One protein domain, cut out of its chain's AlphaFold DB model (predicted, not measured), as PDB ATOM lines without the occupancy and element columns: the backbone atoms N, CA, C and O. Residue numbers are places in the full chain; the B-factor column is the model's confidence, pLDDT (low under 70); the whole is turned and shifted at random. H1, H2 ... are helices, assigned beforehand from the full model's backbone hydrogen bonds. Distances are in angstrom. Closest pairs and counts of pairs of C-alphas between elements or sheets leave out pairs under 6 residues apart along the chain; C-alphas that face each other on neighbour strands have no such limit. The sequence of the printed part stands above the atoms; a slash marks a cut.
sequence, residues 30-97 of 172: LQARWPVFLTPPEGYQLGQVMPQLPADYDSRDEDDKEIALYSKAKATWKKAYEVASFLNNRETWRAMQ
ATOM      1  N   LEU A  30       7.869   0.171 -41.471       81.25
ATOM      2  CA  LEU A  30       9.211   0.720 -41.725       81.25
ATOM      3  C   LEU A  30       9.434   1.038 -43.211       81.25
ATOM      4  O   LEU A  30      10.189   1.954 -43.553       81.25
ATOM      5  N   GLN A  31       8.768   0.278 -44.085       84.12
ATOM      6  CA  GLN A  31       8.909   0.353 -45.540       84.12
ATOM      7  C   GLN A  31       7.893   1.313 -46.181       84.12
ATOM      8  O   GLN A  31       8.218   2.040 -47.118       84.12
ATOM      9  N   ALA A  32       6.661   1.333 -45.672       86.38
ATOM     10  CA  ALA A  32       5.577   2.178 -46.147       86.38
ATOM     11  C   ALA A  32       5.802   3.619 -45.685       86.38
ATOM     12  O   ALA A  32       5.554   3.974 -44.535       86.38
ATOM     13  N   ARG A  33       6.271   4.464 -46.602       80.12
ATOM     14  CA  ARG A  33       6.558   5.874 -46.337       80.12
ATOM     15  C   ARG A  33       5.772   6.772 -47.277       80.12
ATOM     16  O   ARG A  33       5.416   6.392 -48.392       80.12
ATOM     17  N   TRP A  34       5.550   8.003 -46.834       81.88
ATOM     18  CA  TRP A  34       5.122   9.061 -47.738       81.88
ATOM     19  C   TRP A  34       6.251   9.355 -48.730       81.88
ATOM     20  O   TRP A  34       7.402   9.476 -48.303       81.88
ATOM     21  N   PRO A  35       5.952   9.524 -50.028       84.94
ATOM     22  CA  PRO A  35       6.929  10.058 -50.963       84.94
ATOM     23  C   PRO A  35       7.483  11.385 -50.435       84.94
ATOM     24  O   PRO A  35       6.718  12.225 -49.960       84.94
ATOM     25  N   VAL A  36       8.801  11.593 -50.523       82.69
ATOM     26  CA  VAL A  36       9.482  12.761 -49.922       82.69
ATOM     27  C   VAL A  36       8.877  14.086 -50.407       82.69
ATOM     28  O   VAL A  36       8.690  15.022 -49.628       82.69
ATOM     29  N   PHE A  37       8.467  14.155 -51.675       82.81
ATOM     30  CA  PHE A  37       7.820  15.337 -52.248       82.81
ATOM     31  C   PHE A  37       6.389  15.591 -51.717       82.81
ATOM     32  O   PHE A  37       5.881  16.702 -51.845       82.81
ATOM     33  N   LEU A  38       5.763  14.609 -51.052       85.81
ATOM     34  CA  LEU A  38       4.453  14.694 -50.381       85.81
ATOM     35  C   LEU A  38       4.566  14.851 -48.853       85.81
ATOM     36  O   LEU A  38       3.626  14.546 -48.103       85.81
ATOM     37  N   THR A  39       5.712  15.330 -48.366       79.88
ATOM     38  CA  THR A  39       5.869  15.707 -46.955       79.88
ATOM     39  C   THR A  39       4.808  16.759 -46.595       79.88
ATOM     40  O   THR A  39       4.689  17.755 -47.320       79.88
ATOM     41  N   PRO A  40       3.996  16.542 -45.541       72.44
ATOM     42  CA  PRO A  40       2.913  17.460 -45.209       72.44
ATOM     43  C   PRO A  40       3.458  18.852 -44.885       72.44
ATOM     44  O   PRO A  40       4.513  18.944 -44.259       72.44
ATOM     45  N   PRO A  41       2.750  19.926 -45.271       78.44
ATOM     46  CA  PRO A  41       2.995  21.229 -44.671       78.44
ATOM     47  C   PRO A  41       2.594  21.220 -43.188       78.44
ATOM     48  O   PRO A  41       1.862  20.338 -42.724       78.44
ATOM     49  N   GLU A  42       3.076  22.216 -42.449       76.38
ATOM     50  CA  GLU A  42       2.723  22.411 -41.045       76.38
ATOM     51  C   GLU A  42       1.197  22.530 -40.872       76.38
ATOM     52  O   GLU A  42       0.509  23.148 -41.685       76.38
ATOM     53  N   GLY A  43       0.648  21.873 -39.844       74.38
ATOM     54  CA  GLY A  43      -0.795  21.875 -39.572       74.38
ATOM     55  C   GLY A  43      -1.647  20.945 -40.450       74.38
ATOM     56  O   GLY A  43      -2.875  21.035 -40.412       74.38
ATOM     57  N   TYR A  44      -1.046  20.038 -41.231       79.50
ATOM     58  CA  TYR A  44      -1.800  19.066 -42.032       79.50
ATOM     59  C   TYR A  44      -2.690  18.150 -41.178       79.50
ATOM     60  O   TYR A  44      -2.224  17.485 -40.252       79.50
ATOM     61  N   GLN A  45      -3.966  18.051 -41.551       77.56
ATOM     62  CA  GLN A  45      -4.944  17.196 -40.881       77.56
ATOM     63  C   GLN A  45      -5.097  15.850 -41.601       77.56
ATOM     64  O   GLN A  45      -5.350  15.788 -42.811       77.56
ATOM     65  N   LEU A  46      -4.965  14.758 -40.844       75.62
ATOM     66  CA  LEU A  46      -5.240  13.395 -41.314       75.62
ATOM     67  C   LEU A  46      -6.749  13.170 -41.506       75.62
ATOM     68  O   LEU A  46      -7.571  13.827 -40.868       75.62
ATOM     69  N   GLY A  47      -7.120  12.229 -42.380       75.12
ATOM     70  CA  GLY A  47      -8.522  11.867 -42.625       75.12
ATOM     71  C   GLY A  47      -9.183  12.623 -43.785       75.12
ATOM     72  O   GLY A  47      -8.518  13.261 -44.597       75.12
ATOM     73  N   GLN A  48     -10.510  12.539 -43.908       74.38
ATOM     74  CA  GLN A  48     -11.266  13.044 -45.069       74.38
ATOM     75  C   GLN A  48     -11.550  14.557 -44.996       74.38
ATOM     76  O   GLN A  48     -12.687  14.998 -45.135       74.38
ATOM     77  N   VAL A  49     -10.510  15.361 -44.767       84.44
ATOM     78  CA  VAL A  49     -10.597  16.828 -44.731       84.44
ATOM     79  C   VAL A  49      -9.977  17.408 -45.996       84.44
ATOM     80  O   VAL A  49      -8.821  17.129 -46.311       84.44
ATOM     81  N   MET A  50     -10.734  18.228 -46.724       86.44
ATOM     82  CA  MET A  50     -10.209  18.970 -47.872       86.44
ATOM     83  C   MET A  50      -9.347  20.144 -47.390       86.44
ATOM     84  O   MET A  50      -9.867  20.988 -46.657       86.44
ATOM     85  N   PRO A  51      -8.069  20.241 -47.808       89.81
ATOM     86  CA  PRO A  51      -7.219  21.377 -47.469       89.81
ATOM     87  C   PRO A  51      -7.808  22.697 -47.973       89.81
ATOM     88  O   PRO A  51      -8.180  22.823 -49.141       89.81
ATOM     89  N   GLN A  52      -7.869  23.689 -47.089       88.94
ATOM     90  CA  GLN A  52      -8.357  25.032 -47.396       88.94
ATOM     91  C   GLN A  52      -7.240  26.059 -47.255       88.94
ATOM     92  O   GLN A  52      -6.193  25.778 -46.673       88.94
ATOM     93  N   LEU A  53      -7.464  27.247 -47.819       90.00
ATOM     94  CA  LEU A  53      -6.598  28.387 -47.537       90.00
ATOM     95  C   LEU A  53      -6.803  28.852 -46.085       90.00
ATOM     96  O   LEU A  53      -7.893  28.653 -45.537       90.00
ATOM     97  N   PRO A  54      -5.785  29.475 -45.471       88.00
ATOM     98  CA  PRO A  54      -5.939  30.149 -44.187       88.00
ATOM     99  C   PRO A  54      -7.052  31.207 -44.226       88.00
ATOM    100  O   PRO A  54      -7.265  31.852 -45.253       88.00
ATOM    101  N   ALA A  55      -7.755  31.407 -43.107       90.06
ATOM    102  CA  ALA A  55      -8.862  32.367 -43.024       90.06
ATOM    103  C   ALA A  55      -8.415  33.829 -43.229       90.06
ATOM    104  O   ALA A  55      -9.211  34.672 -43.628       90.06
ATOM    105  N   ASP A  56      -7.144  34.117 -42.963       91.12
ATOM    106  CA  ASP A  56      -6.491  35.418 -43.097       91.12
ATOM    107  C   ASP A  56      -5.825  35.629 -44.470       91.12
ATOM    108  O   ASP A  56      -5.165  36.646 -44.675       91.12
ATOM    109  N   TYR A  57      -5.998  34.703 -45.420       89.88
ATOM    110  CA  TYR A  57      -5.335  34.726 -46.730       89.88
ATOM    111  C   TYR A  57      -5.477  36.065 -47.467       89.88
ATOM    112  O   TYR A  57      -4.482  36.618 -47.930       89.88
ATOM    113  N   ASP A  58      -6.689  36.621 -47.542       91.69
ATOM    114  CA  ASP A  58      -6.946  37.842 -48.317       91.69
ATOM    115  C   ASP A  58      -6.207  39.068 -47.759       91.69
ATOM    116  O   ASP A  58      -5.849  39.971 -48.520       91.69
ATOM    117  N   SER A  59      -5.933  39.069 -46.450       91.38
ATOM    118  CA  SER A  59      -5.236  40.141 -45.733       91.38
ATOM    119  C   SER A  59      -3.708  40.038 -45.741       91.38
ATOM    120  O   SER A  59      -3.051  40.946 -45.235       91.38
ATOM    121  N   ARG A  60      -3.138  38.965 -46.303       89.19
ATOM    122  CA  ARG A  60      -1.684  38.775 -46.406       89.19
ATOM    123  C   ARG A  60      -1.078  39.525 -47.593       89.19
ATOM    124  O   ARG A  60      -1.788  39.873 -48.548       89.19
ATOM    125  N   ASP A  61       0.228  39.765 -47.526       94.69
ATOM    126  CA  ASP A  61       1.009  40.248 -48.664       94.69
ATOM    127  C   ASP A  61       1.136  39.181 -49.771       94.69
ATOM    128  O   ASP A  61       0.666  38.050 -49.631       94.69
ATOM    129  N   GLU A  62       1.687  39.577 -50.917       93.25
ATOM    130  CA  GLU A  62       1.743  38.732 -52.116       93.25
ATOM    131  C   GLU A  62       2.648  37.505 -51.927       93.25
ATOM    132  O   GLU A  62       2.265  36.403 -52.325       93.25
ATOM    133  N   ASP A  63       3.793  37.672 -51.260       93.75
ATOM    134  CA  ASP A  63       4.746  36.585 -51.012       93.75
ATOM    135  C   ASP A  63       4.109  35.541 -50.077       93.75
ATOM    136  O   ASP A  63       4.120  34.333 -50.338       93.75
ATOM    137  N   ASP A  64       3.446  36.005 -49.019       91.62
ATOM    138  CA  ASP A  64       2.714  35.157 -48.081       91.62
ATOM    139  C   ASP A  64       1.514  34.438 -48.727       91.62
ATOM    140  O   ASP A  64       1.180  33.299 -48.361       91.62
ATOM    141  N   LYS A  65       0.849  35.077 -49.696       92.25
ATOM    142  CA  LYS A  65      -0.218  34.452 -50.493       92.25
ATOM    143  C   LYS A  65       0.328  33.351 -51.388       92.25
ATOM    144  O   LYS A  65      -0.275  32.275 -51.450       92.25
ATOM    145  N   GLU A  66       1.472  33.569 -52.032       93.69
ATOM    146  CA  GLU A  66       2.143  32.545 -52.835       93.69
ATOM    147  C   GLU A  66       2.505  31.323 -51.977       93.69
ATOM    148  O   GLU A  66       2.188  30.184 -52.342       93.69
ATOM    149  N   ILE A  67       3.058  31.545 -50.779       90.69
ATOM    150  CA  ILE A  67       3.362  30.477 -49.815       90.69
ATOM    151  C   ILE A  67       2.089  29.720 -49.410       90.69
ATOM    152  O   ILE A  67       2.082  28.483 -49.375       90.69
ATOM    153  N   ALA A  68       0.992  30.426 -49.126       89.81
ATOM    154  CA  ALA A  68      -0.277  29.806 -48.754       89.81
ATOM    155  C   ALA A  68      -0.869  28.956 -49.895       89.81
ATOM    156  O   ALA A  68      -1.363  27.848 -49.650       89.81
ATOM    157  N   LEU A  69      -0.780  29.427 -51.143       91.88
ATOM    158  CA  LEU A  69      -1.196  28.675 -52.329       91.88
ATOM    159  C   LEU A  69      -0.337  27.426 -52.532       91.88
ATOM    160  O   LEU A  69      -0.882  26.335 -52.726       91.88
ATOM    161  N   TYR A  70       0.986  27.562 -52.434       89.94
ATOM    162  CA  TYR A  70       1.919  26.441 -52.520       89.94
ATOM    163  C   TYR A  70       1.635  25.392 -51.436       89.94
ATOM    164  O   TYR A  70       1.503  24.200 -51.730       89.94
ATOM    165  N   SER A  71       1.461  25.834 -50.188       89.62
ATOM    166  CA  SER A  71       1.131  24.972 -49.052       89.62
ATOM    167  C   SER A  71      -0.188  24.226 -49.272       89.62
ATOM    168  O   SER A  71      -0.243  22.999 -49.132       89.62
ATOM    169  N   LYS A  72      -1.241  24.925 -49.721       90.56
ATOM    170  CA  LYS A  72      -2.529  24.303 -50.058       90.56
ATOM    171  C   LYS A  72      -2.393  23.284 -51.186       90.56
ATOM    172  O   LYS A  72      -2.953  22.190 -51.076       90.56
ATOM    173  N   ALA A  73      -1.671  23.607 -52.257       91.12
ATOM    174  CA  ALA A  73      -1.448  22.686 -53.368       91.12
ATOM    175  C   ALA A  73      -0.733  21.417 -52.883       91.12
ATOM    176  O   ALA A  73      -1.202  20.305 -53.129       91.12
ATOM    177  N   LYS A  74       0.339  21.569 -52.099       89.69
ATOM    178  CA  LYS A  74       1.084  20.452 -51.508       89.69
ATOM    179  C   LYS A  74       0.214  19.593 -50.584       89.69
ATOM    180  O   LYS A  74       0.219  18.367 -50.699       89.69
ATOM    181  N   ALA A  75      -0.583  20.217 -49.713       89.94
ATOM    182  CA  ALA A  75      -1.542  19.519 -48.857       89.94
ATOM    183  C   ALA A  75      -2.596  18.754 -49.676       89.94
ATOM    184  O   ALA A  75      -2.968  17.638 -49.312       89.94
ATOM    185  N   THR A  76      -3.052  19.334 -50.789       91.25
ATOM    186  CA  THR A  76      -4.033  18.722 -51.698       91.25
ATOM    187  C   THR A  76      -3.455  17.479 -52.365       91.25
ATOM    188  O   THR A  76      -4.072  16.420 -52.303       91.25
ATOM    189  N   TRP A  77      -2.240  17.560 -52.917       90.94
ATOM    190  CA  TRP A  77      -1.556  16.405 -53.506       90.94
ATOM    191  C   TRP A  77      -1.313  15.293 -52.490       90.94
ATOM    192  O   TRP A  77      -1.584  14.124 -52.764       90.94
ATOM    193  N   LYS A  78      -0.883  15.649 -51.275       89.75
ATOM    194  CA  LYS A  78      -0.750  14.680 -50.185       89.75
ATOM    195  C   LYS A  78      -2.086  14.011 -49.852       89.75
ATOM    196  O   LYS A  78      -2.126  12.797 -49.674       89.75
ATOM    197  N   LYS A  79      -3.183  14.778 -49.785       90.94
ATOM    198  CA  LYS A  79      -4.531  14.245 -49.527       90.94
ATOM    199  C   LYS A  79      -4.992  13.304 -50.638       90.94
ATOM    200  O   LYS A  79      -5.518  12.236 -50.341       90.94
ATOM    201  N   ALA A  80      -4.752  13.664 -51.896       90.94
ATOM    202  CA  ALA A  80      -5.045  12.799 -53.032       90.94
ATOM    203  C   ALA A  80      -4.297  11.462 -52.918       90.94
ATOM    204  O   ALA A  80      -4.912  10.411 -53.067       90.94
ATOM    205  N   TYR A  81      -3.010  11.487 -52.552       90.19
ATOM    206  CA  TYR A  81      -2.225  10.271 -52.318       90.19
ATOM    207  C   TYR A  81      -2.730   9.449 -51.125       90.19
ATOM    208  O   TYR A  81      -2.785   8.226 -51.213       90.19
ATOM    209  N   GLU A  82      -3.128  10.091 -50.020       89.44
ATOM    210  CA  GLU A  82      -3.724   9.412 -48.861       89.44
ATOM    211  C   GLU A  82      -4.980   8.630 -49.263       89.44
ATOM    212  O   GLU A  82      -5.108   7.447 -48.952       89.44
ATOM    213  N   VAL A  83      -5.890   9.294 -49.983       90.31
ATOM    214  CA  VAL A  83      -7.158   8.716 -50.437       90.31
ATOM    215  C   VAL A  83      -6.914   7.630 -51.482       90.31
ATOM    216  O   VAL A  83      -7.471   6.542 -51.358       90.31
ATOM    217  N   ALA A  84      -6.052   7.876 -52.470       90.06
ATOM    218  CA  ALA A  84      -5.691   6.878 -53.473       90.06
ATOM    219  C   ALA A  84      -5.062   5.638 -52.822       90.06
ATOM    220  O   ALA A  84      -5.438   4.517 -53.152       90.06
ATOM    221  N   SER A  85      -4.171   5.828 -51.844       89.94
ATOM    222  CA  SER A  85      -3.586   4.728 -51.071       89.94
ATOM    223  C   SER A  85      -4.663   3.966 -50.299       89.94
ATOM    224  O   SER A  85      -4.697   2.744 -50.351       89.94
ATOM    225  N   PHE A  86      -5.593   4.656 -49.631       90.25
ATOM    226  CA  PHE A  86      -6.699   4.015 -48.911       90.25
ATOM    227  C   PHE A  86      -7.615   3.182 -49.823       90.25
ATOM    228  O   PHE A  86      -8.076   2.112 -49.412       90.25
ATOM    229  N   LEU A  87      -7.899   3.680 -51.032       91.62
ATOM    230  CA  LEU A  87      -8.794   3.042 -52.000       91.62
ATOM    231  C   LEU A  87      -8.129   1.870 -52.731       91.62
ATOM    232  O   LEU A  87      -8.772   0.841 -52.911       91.62
ATOM    233  N   ASN A  88      -6.858   2.013 -53.116       91.25
ATOM    234  CA  ASN A  88      -6.158   1.044 -53.963       91.25
ATOM    235  C   ASN A  88      -5.268   0.067 -53.175       91.25
ATOM    236  O   ASN A  88      -5.023  -1.041 -53.643       91.25
ATOM    237  N   ASN A  89      -4.781   0.443 -51.986       90.81
ATOM    238  CA  ASN A  89      -3.913  -0.397 -51.155       90.81
ATOM    239  C   ASN A  89      -4.080  -0.093 -49.652       90.81
ATOM    240  O   ASN A  89      -3.288   0.610 -49.011       90.81
ATOM    241  N   ARG A  90      -5.140  -0.661 -49.069       90.56
ATOM    242  CA  ARG A  90      -5.517  -0.420 -47.670       90.56
ATOM    243  C   ARG A  90      -4.454  -0.881 -46.665       90.56
ATOM    244  O   ARG A  90      -4.369  -0.294 -45.588       90.56
ATOM    245  N   GLU A  91      -3.660  -1.900 -46.988       89.75
ATOM    246  CA  GLU A  91      -2.586  -2.387 -46.113       89.75
ATOM    247  C   GLU A  91      -1.441  -1.379 -46.024       89.75
ATOM    248  O   GLU A  91      -1.055  -0.994 -44.921       89.75
ATOM    249  N   THR A  92      -0.972  -0.863 -47.164       87.75
ATOM    250  CA  THR A  92       0.028   0.212 -47.193       87.75
ATOM    251  C   THR A  92      -0.503   1.478 -46.535       87.75
ATOM    252  O   THR A  92       0.214   2.097 -45.752       87.75
ATOM    253  N   TRP A  93      -1.767   1.847 -46.775       88.50
ATOM    254  CA  TRP A  93      -2.369   2.989 -46.085       88.50
ATOM    255  C   TRP A  93      -2.342   2.819 -44.563       88.50
ATOM    256  O   TRP A  93      -1.923   3.742 -43.875       88.50
ATOM    257  N   ARG A  94      -2.717   1.644 -44.036       86.88
ATOM    258  CA  ARG A  94      -2.639   1.354 -42.593       86.88
ATOM    259  C   ARG A  94      -1.208   1.420 -42.074       86.88
ATOM    260  O   ARG A  94      -0.990   2.002 -41.024       86.88
ATOM    261  N   ALA A  95      -0.249   0.863 -42.807       86.38
ATOM    262  CA  ALA A  95       1.156   0.872 -42.411       86.38
ATOM    263  C   ALA A  95       1.765   2.285 -42.374       86.38
ATOM    264  O   ALA A  95       2.624   2.546 -41.540       86.38
ATOM    265  N   MET A  96       1.292   3.207 -43.223       84.31
ATOM    266  CA  MET A  96       1.684   4.623 -43.172       84.31
ATOM    267  C   MET A  96       1.093   5.376 -41.968       84.31
ATOM    268  O   MET A  96       1.596   6.444 -41.611       84.31
ATOM    269  N   GLN A  97       0.026   4.860 -41.349       79.56
ATOM    270  CA  GLN A  97      -0.504   5.385 -40.093       79.56
ATOM    271  C   GLN A  97       0.312   4.773 -38.948       79.56
ATOM    272  O   GLN A  97      -0.094   3.772 -38.361       79.56
TER     273      GLN A  97
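Overview. This is residues 30 to 97 of the 172 residues of an uncharacterized protein of Talaromyces atroroseus (UniProt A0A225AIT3). One long helix, H1, makes the long axis, and the short helix H2 folds back from its last residues. Residues 30 to 61, with no named element, run beside H1 from the H2 end to the far end, doubling back at residues 41 to 48. The 68 printed residues form an all-helix, loose domain, H1 then H2, with a radius of gyration of the C-alphas of 13.8 A, only just a rod of 43 by 21 by 16 A.

Along the chain. Find C-alpha 62 at (1.743, 38.732, -52.116); from there H1, residues 62 to 88, runs 38.6 A. H2, residues 90 to 96, ends at C-alpha 96, (1.684, 4.623, -43.172).

Arrangement. Look at residues 82 to 86, with which alone H1 touches H2; the closest C-alphas, of Phe 86 and Trp 93, are 5.3 A apart. Their lines stand at a steep tilt of 46 degrees, opposite ways. In H1 and H2 every O i to N i+4 pair is within hydrogen-bond range.

Size, cuts and confidence. The farthest C-alphas, of Asp 61 and Glu 91, are 42.9 A apart. The link from H1 to H2 is tight. The printed part has no cut, and no printed residue is under 70 in pLDDT.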